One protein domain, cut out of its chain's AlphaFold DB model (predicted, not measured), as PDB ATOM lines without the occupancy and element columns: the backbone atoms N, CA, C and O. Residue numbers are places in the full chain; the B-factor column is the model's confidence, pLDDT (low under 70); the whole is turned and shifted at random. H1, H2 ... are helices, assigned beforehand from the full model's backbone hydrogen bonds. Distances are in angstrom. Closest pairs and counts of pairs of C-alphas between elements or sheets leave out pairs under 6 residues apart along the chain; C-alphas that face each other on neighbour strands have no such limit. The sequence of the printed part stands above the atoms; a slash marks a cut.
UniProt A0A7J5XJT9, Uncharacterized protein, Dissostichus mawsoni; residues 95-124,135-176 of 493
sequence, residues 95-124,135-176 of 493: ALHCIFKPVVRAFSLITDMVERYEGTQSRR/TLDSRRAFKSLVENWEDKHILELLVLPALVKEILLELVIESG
ATOM      1  N   ALA A  95     107.904 125.954 177.360       72.69
ATOM      2  CA  ALA A  95     107.511 124.670 177.944       72.69
ATOM      3  C   ALA A  95     108.442 123.502 177.560       72.69
ATOM      4  O   ALA A  95     108.534 122.535 178.308       72.69
ATOM      5  N   LEU A  96     109.148 123.583 176.426       78.38
ATOM      6  CA  LEU A  96     110.141 122.589 175.998       78.38
ATOM      7  C   LEU A  96     111.547 122.898 176.536       78.38
ATOM      8  O   LEU A  96     112.462 122.093 176.378       78.38
ATOM      9  N   HIS A  97     111.729 124.025 177.232       77.62
ATOM     10  CA  HIS A  97     113.007 124.376 177.859       77.62
ATOM     11  C   HIS A  97     113.437 123.373 178.931       77.62
ATOM     12  O   HIS A  97     114.625 123.174 179.162       77.62
ATOM     13  N   CYS A  98     112.473 122.682 179.540       65.44
ATOM     14  CA  CYS A  98     112.736 121.601 180.477       65.44
ATOM     15  C   CYS A  98     113.361 120.346 179.829       65.44
ATOM     16  O   CYS A  98     113.898 119.502 180.542       65.44
ATOM     17  N   ILE A  99     113.317 120.231 178.496       71.12
ATOM     18  CA  ILE A  99     113.815 119.080 177.729       71.12
ATOM     19  C   ILE A  99     115.214 119.355 177.168       71.12
ATOM     20  O   ILE A  99     116.078 118.478 177.180       71.12
ATOM     21  N   PHE A 100     115.459 120.565 176.661       73.50
ATOM     22  CA  PHE A 100     116.635 120.837 175.841       73.50
ATOM     23  C   PHE A 100     117.732 121.601 176.590       73.50
ATOM     24  O   PHE A 100     117.590 122.768 176.948       73.50
ATOM     25  N   LYS A 101     118.894 120.953 176.732       57.94
ATOM     26  CA  LYS A 101     120.206 121.596 176.912       57.94
ATOM     27  C   LYS A 101     121.079 121.253 175.692       57.94
ATOM     28  O   LYS A 101     120.918 120.173 175.129       57.94
ATOM     29  N   PRO A 102     121.936 122.171 175.215       45.75
ATOM     30  CA  PRO A 102     122.307 122.240 173.799       45.75
ATOM     31  C   PRO A 102     123.235 121.102 173.347       45.75
ATOM     32  O   PRO A 102     124.265 120.879 173.978       45.75
ATOM     33  N   VAL A 103     122.919 120.451 172.213       51.75
ATOM     34  CA  VAL A 103     123.839 119.587 171.438       51.75
ATOM     35  C   VAL A 103     123.527 119.649 169.925       51.75
ATOM     36  O   VAL A 103     122.380 119.766 169.503       51.75
ATOM     37  N   VAL A 104     124.584 119.537 169.112       49.31
ATOM     38  CA  VAL A 104     124.731 119.942 167.694       49.31
ATOM     39  C   VAL A 104     124.049 119.025 166.650       49.31
ATOM     40  O   VAL A 104     124.156 119.261 165.458       49.31
ATOM     41  N   ARG A 105     123.283 117.997 167.034       53.62
ATOM     42  CA  ARG A 105     122.491 117.187 166.069       53.62
ATOM     43  C   ARG A 105     121.036 117.007 166.462       53.62
ATOM     44  O   ARG A 105     120.389 116.041 166.077       53.62
ATOM     45  N   ALA A 106     120.532 117.942 167.247       63.56
ATOM     46  CA  ALA A 106     119.169 117.887 167.722       63.56
ATOM     47  C   ALA A 106     118.211 118.721 166.859       63.56
ATOM     48  O   ALA A 106     117.032 118.677 167.141       63.56
ATOM     49  N   PHE A 107     118.647 119.436 165.806       63.28
ATOM     50  CA  PHE A 107     117.767 120.370 165.079       63.28
ATOM     51  C   PHE A 107     116.506 119.702 164.525       63.28
ATOM     52  O   PHE A 107     115.417 120.090 164.916       63.28
ATOM     53  N   SER A 108     116.613 118.668 163.684       71.94
ATOM     54  CA  SER A 108     115.419 118.012 163.122       71.94
ATOM     55  C   SER A 108     114.533 117.379 164.196       71.94
ATOM     56  O   SER A 108     113.317 117.440 164.082       71.94
ATOM     57  N   LEU A 109     115.131 116.821 165.255       76.00
ATOM     58  CA  LEU A 109     114.394 116.213 166.365       76.00
ATOM     59  C   LEU A 109     113.696 117.262 167.242       76.00
ATOM     60  O   LEU A 109     112.544 117.086 167.620       76.00
ATOM     61  N   ILE A 110     114.382 118.360 167.559       78.69
ATOM     62  CA  ILE A 110     113.845 119.506 168.299       78.69
ATOM     63  C   ILE A 110     112.726 120.132 167.480       78.69
ATOM     64  O   ILE A 110     111.654 120.356 168.023       78.69
ATOM     65  N   THR A 111     112.943 120.369 166.186       75.94
ATOM     66  CA  THR A 111     111.950 120.960 165.287       75.94
ATOM     67  C   THR A 111     110.722 120.056 165.132       75.94
ATOM     68  O   THR A 111     109.616 120.557 165.284       75.94
ATOM     69  N   ASP A 112     110.880 118.738 164.951       80.50
ATOM     70  CA  ASP A 112     109.755 117.778 164.952       80.50
ATOM     71  C   ASP A 112     109.024 117.765 166.309       80.50
ATOM     72  O   ASP A 112     107.794 117.787 166.374       80.50
ATOM     73  N   MET A 113     109.759 117.816 167.423       82.00
ATOM     74  CA  MET A 113     109.163 117.877 168.760       82.00
ATOM     75  C   MET A 113     108.409 119.197 169.008       82.00
ATOM     76  O   MET A 113     107.343 119.181 169.628       82.00
ATOM     77  N   VAL A 114     108.920 120.326 168.504       82.19
ATOM     78  CA  VAL A 114     108.269 121.647 168.538       82.19
ATOM     79  C   VAL A 114     107.009 121.643 167.676       82.19
ATOM     80  O   VAL A 114     105.950 122.027 168.165       82.19
ATOM     81  N   GLU A 115     107.081 121.137 166.446       83.44
ATOM     82  CA  GLU A 115     105.942 121.047 165.526       83.44
ATOM     83  C   GLU A 115     104.805 120.211 166.128       83.44
ATOM     84  O   GLU A 115     103.639 120.614 166.116       83.44
ATOM     85  N   ARG A 116     105.129 119.075 166.758       78.69
ATOM     86  CA  ARG A 116     104.132 118.235 167.442       78.69
ATOM     87  C   ARG A 116     103.598 118.869 168.724       78.69
ATOM     88  O   ARG A 116     102.423 118.684 169.063       78.69
ATOM     89  N   TYR A 117     104.420 119.631 169.442       80.81
ATOM     90  CA  TYR A 117     103.956 120.414 170.583       80.81
ATOM     91  C   TYR A 117     102.946 121.485 170.139       80.81
ATOM     92  O   TYR A 117     101.858 121.579 170.705       80.81
ATOM     93  N   GLU A 118     103.242 122.241 169.085       80.12
ATOM     94  CA  GLU A 118     102.361 123.295 168.570       80.12
ATOM     95  C   GLU A 118     101.096 122.736 167.905       80.12
ATOM     96  O   GLU A 118      99.991 123.214 168.176       80.12
ATOM     97  N   GLY A 119     101.218 121.662 167.120       76.88
ATOM     98  CA  GLY A 119     100.087 120.984 166.482       76.88
ATOM     99  C   GLY A 119      99.063 120.441 167.486       76.88
ATOM    100  O   GLY A 119      97.857 120.445 167.221       76.88
ATOM    101  N   THR A 120      99.515 120.041 168.679       71.12
ATOM    102  CA  THR A 120      98.632 119.589 169.768       71.12
ATOM    103  C   THR A 120      98.035 120.738 170.589       71.12
ATOM    104  O   THR A 120      96.909 120.599 171.072       71.12
ATOM    105  N   GLN A 121      98.713 121.886 170.716       64.12
ATOM    106  CA  GLN A 121      98.119 123.086 171.327       64.12
ATOM    107  C   GLN A 121      97.076 123.744 170.413       64.12
ATOM    108  O   GLN A 121      96.026 124.165 170.894       64.12
ATOM    109  N   SER A 122      97.323 123.772 169.100       59.12
ATOM    110  CA  SER A 122      96.420 124.357 168.100       59.12
ATOM    111  C   SER A 122      95.059 123.642 168.051       59.12
ATOM    112  O   SER A 122      94.005 124.280 168.065       59.12
ATOM    113  N   ARG A 123      95.046 122.302 168.139       56.25
ATOM    114  CA  ARG A 123      93.809 121.491 168.185       56.25
ATOM    115  C   ARG A 123      93.031 121.570 169.503       56.25
ATOM    116  O   ARG A 123      91.906 121.087 169.576       56.25
ATOM    117  N   ARG A 124      93.587 122.182 170.552       49.59
ATOM    118  CA  ARG A 124      92.947 122.266 171.877       49.59
ATOM    119  C   ARG A 124      91.785 123.267 171.933       49.59
ATOM    120  O   ARG A 124      91.063 123.286 172.928       49.59
ATOM    121  N   THR A 135      99.419 105.361 174.734       68.75
ATOM    122  CA  THR A 135      99.154 104.123 175.487       68.75
ATOM    123  C   THR A 135      99.245 104.431 176.987       68.75
ATOM    124  O   THR A 135     100.107 105.188 177.448       68.75
ATOM    125  N   LEU A 136      98.329 103.871 177.786       67.31
ATOM    126  CA  LEU A 136      98.353 104.046 179.247       67.31
ATOM    127  C   LEU A 136      99.697 103.601 179.847       67.31
ATOM    128  O   LEU A 136     100.109 104.125 180.885       67.31
ATOM    129  N   ASP A 137     100.384 102.691 179.160       73.75
ATOM    130  CA  ASP A 137     101.699 102.181 179.515       73.75
ATOM    131  C   ASP A 137     102.811 103.200 179.232       73.75
ATOM    132  O   ASP A 137     103.592 103.460 180.147       73.75
ATOM    133  N   SER A 138     102.823 103.893 178.080       77.75
ATOM    134  CA  SER A 138     103.735 105.030 177.832       77.75
ATOM    135  C   SER A 138     103.587 106.109 178.910       77.75
ATOM    136  O   SER A 138     104.566 106.610 179.459       77.75
ATOM    137  N   ARG A 139     102.353 106.428 179.317       73.44
ATOM    138  CA  ARG A 139     102.112 107.417 180.383       73.44
ATOM    139  C   ARG A 139     102.667 106.979 181.736       73.44
ATOM    140  O   ARG A 139     103.203 107.808 182.470       73.44
ATOM    141  N   ARG A 140     102.510 105.701 182.093       82.44
ATOM    142  CA  ARG A 140     103.031 105.139 183.351       82.44
ATOM    143  C   ARG A 140     104.552 105.039 183.326       82.44
ATOM    144  O   ARG A 140     105.177 105.399 184.317       82.44
ATOM    145  N   ALA A 141     105.127 104.613 182.204       80.06
ATOM    146  CA  ALA A 141     106.567 104.521 182.005       80.06
ATOM    147  C   ALA A 141     107.229 105.900 182.094       80.06
ATOM    148  O   ALA A 141     108.168 106.069 182.865       80.06
ATOM    149  N   PHE A 142     106.688 106.909 181.401       83.50
ATOM    150  CA  PHE A 142     107.212 108.275 181.459       83.50
ATOM    151  C   PHE A 142     107.074 108.876 182.854       83.50
ATOM    152  O   PHE A 142     108.023 109.457 183.370       83.50
ATOM    153  N   LYS A 143     105.917 108.700 183.503       82.75
ATOM    154  CA  LYS A 143     105.705 109.184 184.870       82.75
ATOM    155  C   LYS A 143     106.694 108.548 185.851       82.75
ATOM    156  O   LYS A 143     107.349 109.277 186.584       82.75
ATOM    157  N   SER A 144     106.829 107.222 185.827       83.25
ATOM    158  CA  SER A 144     107.771 106.484 186.679       83.25
ATOM    159  C   SER A 144     109.219 106.905 186.415       83.25
ATOM    160  O   SER A 144     109.999 107.095 187.343       83.25
ATOM    161  N   LEU A 145     109.568 107.116 185.142       82.69
ATOM    162  CA  LEU A 145     110.892 107.578 184.756       82.69
ATOM    163  C   LEU A 145     111.175 108.979 185.297       82.69
ATOM    164  O   LEU A 145     112.241 109.161 185.862       82.69
ATOM    165  N   VAL A 146     110.252 109.936 185.138       81.88
ATOM    166  CA  VAL A 146     110.433 111.353 185.511       81.88
ATOM    167  C   VAL A 146     110.330 111.584 187.022       81.88
ATOM    168  O   VAL A 146     111.063 112.415 187.546       81.88
ATOM    169  N   GLU A 147     109.481 110.844 187.741       81.62
ATOM    170  CA  GLU A 147     109.344 110.966 189.205       81.62
ATOM    171  C   GLU A 147     110.607 110.543 189.969       81.62
ATOM    172  O   GLU A 147     110.826 111.006 191.086       81.62
ATOM    173  N   ASN A 148     111.466 109.722 189.361       74.38
ATOM    174  CA  ASN A 148     112.750 109.330 189.946       74.38
ATOM    175  C   ASN A 148     113.820 110.437 189.874       74.38
ATOM    176  O   ASN A 148     114.900 110.271 190.443       74.38
ATOM    177  N   TRP A 149     113.552 111.551 189.181       71.56
ATOM    178  CA  TRP A 149     114.465 112.691 189.082       71.56
ATOM    179  C   TRP A 149     113.976 113.822 189.978       71.56
ATOM    180  O   TRP A 149     112.884 114.332 189.771       71.56
ATOM    181  N   GLU A 150     114.787 114.265 190.939       67.25
ATOM    182  CA  GLU A 150     114.492 115.423 191.799       67.25
ATOM    183  C   GLU A 150     114.864 116.745 191.093       67.25
ATOM    184  O   GLU A 150     115.790 117.449 191.497       67.25
ATOM    185  N   ASP A 151     114.171 117.080 190.000       78.31
ATOM    186  CA  ASP A 151     114.353 118.345 189.272       78.31
ATOM    187  C   ASP A 151     113.194 119.334 189.524       78.31
ATOM    188  O   ASP A 151     112.030 118.970 189.700       78.31
ATOM    189  N   LYS A 152     113.486 120.634 189.490       77.12
ATOM    190  CA  LYS A 152     112.476 121.702 189.549       77.12
ATOM    191  C   LYS A 152     111.490 121.660 188.371       77.12
ATOM    192  O   LYS A 152     110.391 122.193 188.499       77.12
ATOM    193  N   HIS A 153     111.856 121.026 187.254       79.44
ATOM    194  CA  HIS A 153     111.023 120.949 186.049       79.44
ATOM    195  C   HIS A 153     110.130 119.695 185.952       79.44
ATOM    196  O   HIS A 153     109.401 119.557 184.971       79.44
ATOM    197  N   ILE A 154     110.112 118.800 186.953       83.25
ATOM    198  CA  ILE A 154     109.292 117.561 186.946       83.25
ATOM    199  C   ILE A 154     107.836 117.834 186.546       83.25
ATOM    200  O   ILE A 154     107.261 117.134 185.714       83.25
ATOM    201  N   LEU A 155     107.229 118.867 187.137       80.75
ATOM    202  CA  LEU A 155     105.827 119.209 186.894       80.75
ATOM    203  C   LEU A 155     105.590 119.658 185.447       80.75
ATOM    204  O   LEU A 155     104.557 119.320 184.872       80.75
ATOM    205  N   GLU A 156     106.552 120.369 184.855       81.06
ATOM    206  CA  GLU A 156     106.504 120.814 183.459       81.06
ATOM    207  C   GLU A 156     106.644 119.628 182.495       81.06
ATOM    208  O   GLU A 156     105.892 119.540 181.526       81.06
ATOM    209  N   LEU A 157     107.504 118.650 182.812       84.00
ATOM    210  CA  LEU A 157     107.628 117.414 182.031       84.00
ATOM    211  C   LEU A 157     106.334 116.586 182.064       84.00
ATOM    212  O   LEU A 157     105.895 116.049 181.043       84.00
ATOM    213  N   LEU A 158     105.679 116.488 183.225       82.44
ATOM    214  CA  LEU A 158     104.449 115.702 183.373       82.44
ATOM    215  C   LEU A 158     103.262 116.284 182.590       82.44
ATOM    216  O   LEU A 158     102.368 115.523 182.200       82.44
ATOM    217  N   VAL A 159     103.246 117.591 182.310       83.25
ATOM    218  CA  VAL A 159     102.184 118.245 181.521       83.25
ATOM    219  C   VAL A 159     102.446 118.258 180.012       83.25
ATOM    220  O   VAL A 159     101.578 118.708 179.261       83.25
ATOM    221  N   LEU A 160     103.588 117.732 179.550       82.69
ATOM    222  CA  LEU A 160     103.913 117.660 178.122       82.69
ATOM    223  C   LEU A 160     102.874 116.845 177.321       82.69
ATOM    224  O   LEU A 160     102.284 115.899 177.864       82.69
ATOM    225  N   PRO A 161     102.647 117.178 176.033       82.56
ATOM    226  CA  PRO A 161     101.782 116.402 175.151       82.56
ATOM    227  C   PRO A 161     102.230 114.946 174.982       82.56
ATOM    228  O   PRO A 161     103.419 114.636 175.028       82.56
ATOM    229  N   ALA A 162     101.259 114.078 174.702       78.62
ATOM    230  CA  ALA A 162     101.425 112.648 174.439       78.62
ATOM    231  C   ALA A 162     102.571 112.298 173.505       78.62
ATOM    232  O   ALA A 162     103.506 111.600 173.884       78.62
ATOM    233  N   LEU A 163     102.520 112.867 172.309       80.00
ATOM    234  CA  LEU A 163     103.481 112.584 171.254       80.00
ATOM    235  C   LEU A 163     104.902 113.009 171.652       80.00
ATOM    236  O   LEU A 163     105.864 112.348 171.288       80.00
ATOM    237  N   VAL A 164     105.036 114.079 172.445       81.81
ATOM    238  CA  VAL A 164     106.335 114.538 172.957       81.81
ATOM    239  C   VAL A 164     106.890 113.541 173.975       81.81
ATOM    240  O   VAL A 164     108.066 113.196 173.920       81.81
ATOM    241  N   LYS A 165     106.047 113.027 174.877       83.69
ATOM    242  CA  LYS A 165     106.451 112.013 175.865       83.69
ATOM    243  C   LYS A 165     106.870 110.701 175.216       83.69
ATOM    244  O   LYS A 165     107.814 110.083 175.691       83.69
ATOM    245  N   GLU A 166     106.189 110.283 174.153       81.94
ATOM    246  CA  GLU A 166     106.534 109.062 173.422       81.94
ATOM    247  C   GLU A 166     107.888 109.180 172.726       81.94
ATOM    248  O   GLU A 166     108.721 108.300 172.913       81.94
ATOM    249  N   ILE A 167     108.165 110.301 172.052       81.94
ATOM    250  CA  ILE A 167     109.485 110.561 171.453       81.94
ATOM    251  C   ILE A 167     110.582 110.585 172.529       81.94
ATOM    252  O   ILE A 167     111.661 110.035 172.335       81.94
ATOM    253  N   LEU A 168     110.320 111.197 173.692       84.75
ATOM    254  CA  LEU A 168     111.278 111.206 174.803       84.75
ATOM    255  C   LEU A 168     111.519 109.809 175.381       84.75
ATOM    256  O   LEU A 168     112.656 109.470 175.704       84.75
ATOM    257  N   LEU A 169     110.470 108.999 175.522       82.94
ATOM    258  CA  LEU A 169     110.597 107.612 175.960       82.94
ATOM    259  C   LEU A 169     111.385 106.774 174.961       82.94
ATOM    260  O   LEU A 169     112.272 106.031 175.373       82.94
ATOM    261  N   GLU A 170     111.085 106.909 173.672       82.44
ATOM    262  CA  GLU A 170     111.805 106.232 172.598       82.44
ATOM    263  C   GLU A 170     113.290 106.609 172.622       82.44
ATOM    264  O   GLU A 170     114.138 105.721 172.652       82.44
ATOM    265  N   LEU A 171     113.608 107.900 172.777       82.62
ATOM    266  CA  LEU A 171     114.983 108.381 172.909       82.62
ATOM    267  C   LEU A 171     115.701 107.782 174.131       82.62
ATOM    268  O   LEU A 171     116.878 107.429 174.052       82.62
ATOM    269  N   VAL A 172     115.018 107.639 175.271       80.69
ATOM    270  CA  VAL A 172     115.591 107.027 176.487       80.69
ATOM    271  C   VAL A 172     115.833 105.525 176.304       80.69
ATOM    272  O   VAL A 172     116.847 105.004 176.781       80.69
ATOM    273  N   ILE A 173     114.922 104.835 175.613       80.12
ATOM    274  CA  ILE A 173     115.051 103.414 175.275       80.12
ATOM    275  C   ILE A 173     116.230 103.213 174.317       80.12
ATOM    276  O   ILE A 173     117.093 102.377 174.588       80.12
ATOM    277  N   GLU A 174     116.316 104.018 173.259       75.12
ATOM    278  CA  GLU A 174     117.396 103.985 172.269       75.12
ATOM    279  C   GLU A 174     118.759 104.323 172.896       75.12
ATOM    280  O   GLU A 174     119.774 103.712 172.565       75.12
ATOM    281  N   SER A 175     118.778 105.213 173.893       67.31
ATOM    282  CA  SER A 175     119.983 105.560 174.661       67.31
ATOM    283  C   SER A 175     120.456 104.450 175.618       67.31
ATOM    284  O   SER A 175     121.488 104.597 176.274       67.31
ATOM    285  N   GLY A 176     119.708 103.346 175.758       63.47
ATOM    286  CA  GLY A 176     120.075 102.211 176.613       63.47
ATOM    287  C   GLY A 176     120.026 102.500 178.121       63.47
ATOM    288  O   GLY A 176     120.578 101.733 178.914       63.47
TER     289      GLY A 176
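What this domain is: This is residues 95 to 124 and 135 to 176 of the 493 residues of an uncharacterized protein of Dissostichus mawsoni (UniProt A0A7J5XJT9). Four helices follow one another through contacts in an open arc: the long H1 packs with a short stretch of its length on H4, H4 is crossed steeply by H2, and the small H3 packs on H2. The first printed residues, 95 to 99, lie on the open side of this arc, between H1 and H3, and residues 101 to 108, of which 107 and 108 belong to H1, stick out. The 72 printed residues have four named helices, H1, H2, H3 and H4 in chain order, and no named strand; the class is all helix. The whole is compact, with a radius of gyration of the C-alphas of 12.2 A and spans of 32 by 27 by 24 A.

Where its parts are: The printed part begins at Ala 95, and residues 95 to 106 hold no named element. H1, residues 107 to 124, starts with its C-alpha at (117.767, 120.370, 165.079) and measures 25.8 A from first to last C-alpha. After the cut comes H2, residues 136 to 147, 16.4 A long, which starts at (98.353, 104.046, 179.247). H3 is the five residues 154 to 158. H4, residues 162 to 174, is 18.3 A long and ends with C-alpha 174 at (117.396, 103.985, 172.269).

How they stand to each other: H1 touches H4 with residues 113 to 117 alone, and H4 touches H1 with residues 163 to 167 alone. The closest C-alphas of the two, those of Met 113 and Val 164, are 6.1 A apart. H1 and H4 run opposite ways at a shallow tilt of 27 degrees. H2 touches H4 with residues 138 to 142 alone; their closest C-alphas, those of Phe 142 and Leu 169, are 6.5 A apart. H2 and H4 run the same way at a steep tilt of 69 degrees, only just short of about perpendicular. H2 touches H3 with residues 143 to 147 alone, and the closest C-alphas, those of Val 146 and Ile 154, are 6.5 A apart. H1 is apart from H2 and from H3. H3 and H4 are only just apart, their closest C-alphas being 8.3 A from each other. In H2, H3 and H4 every O i to N i+4 pair is within hydrogen-bond range; in H1 13 of 14 are.

The domain as a whole: The two C-alphas farthest apart, those of Arg 124 and Gly 176, are 34.1 A from each other. Residues 125 to 134 are cut out, and C-alphas 124 and 135 are 19.5 A apart across the cut. Of the links printed whole, H3 to H4 is tight and H2 to H3 is short. Residues 101 to 108 stand free, of which 107 and 108 belong to H1. The mean pLDDT of the printed part is 74.8; it is under 70 at 17 residues, among them 101 to 107 and 121 to 124.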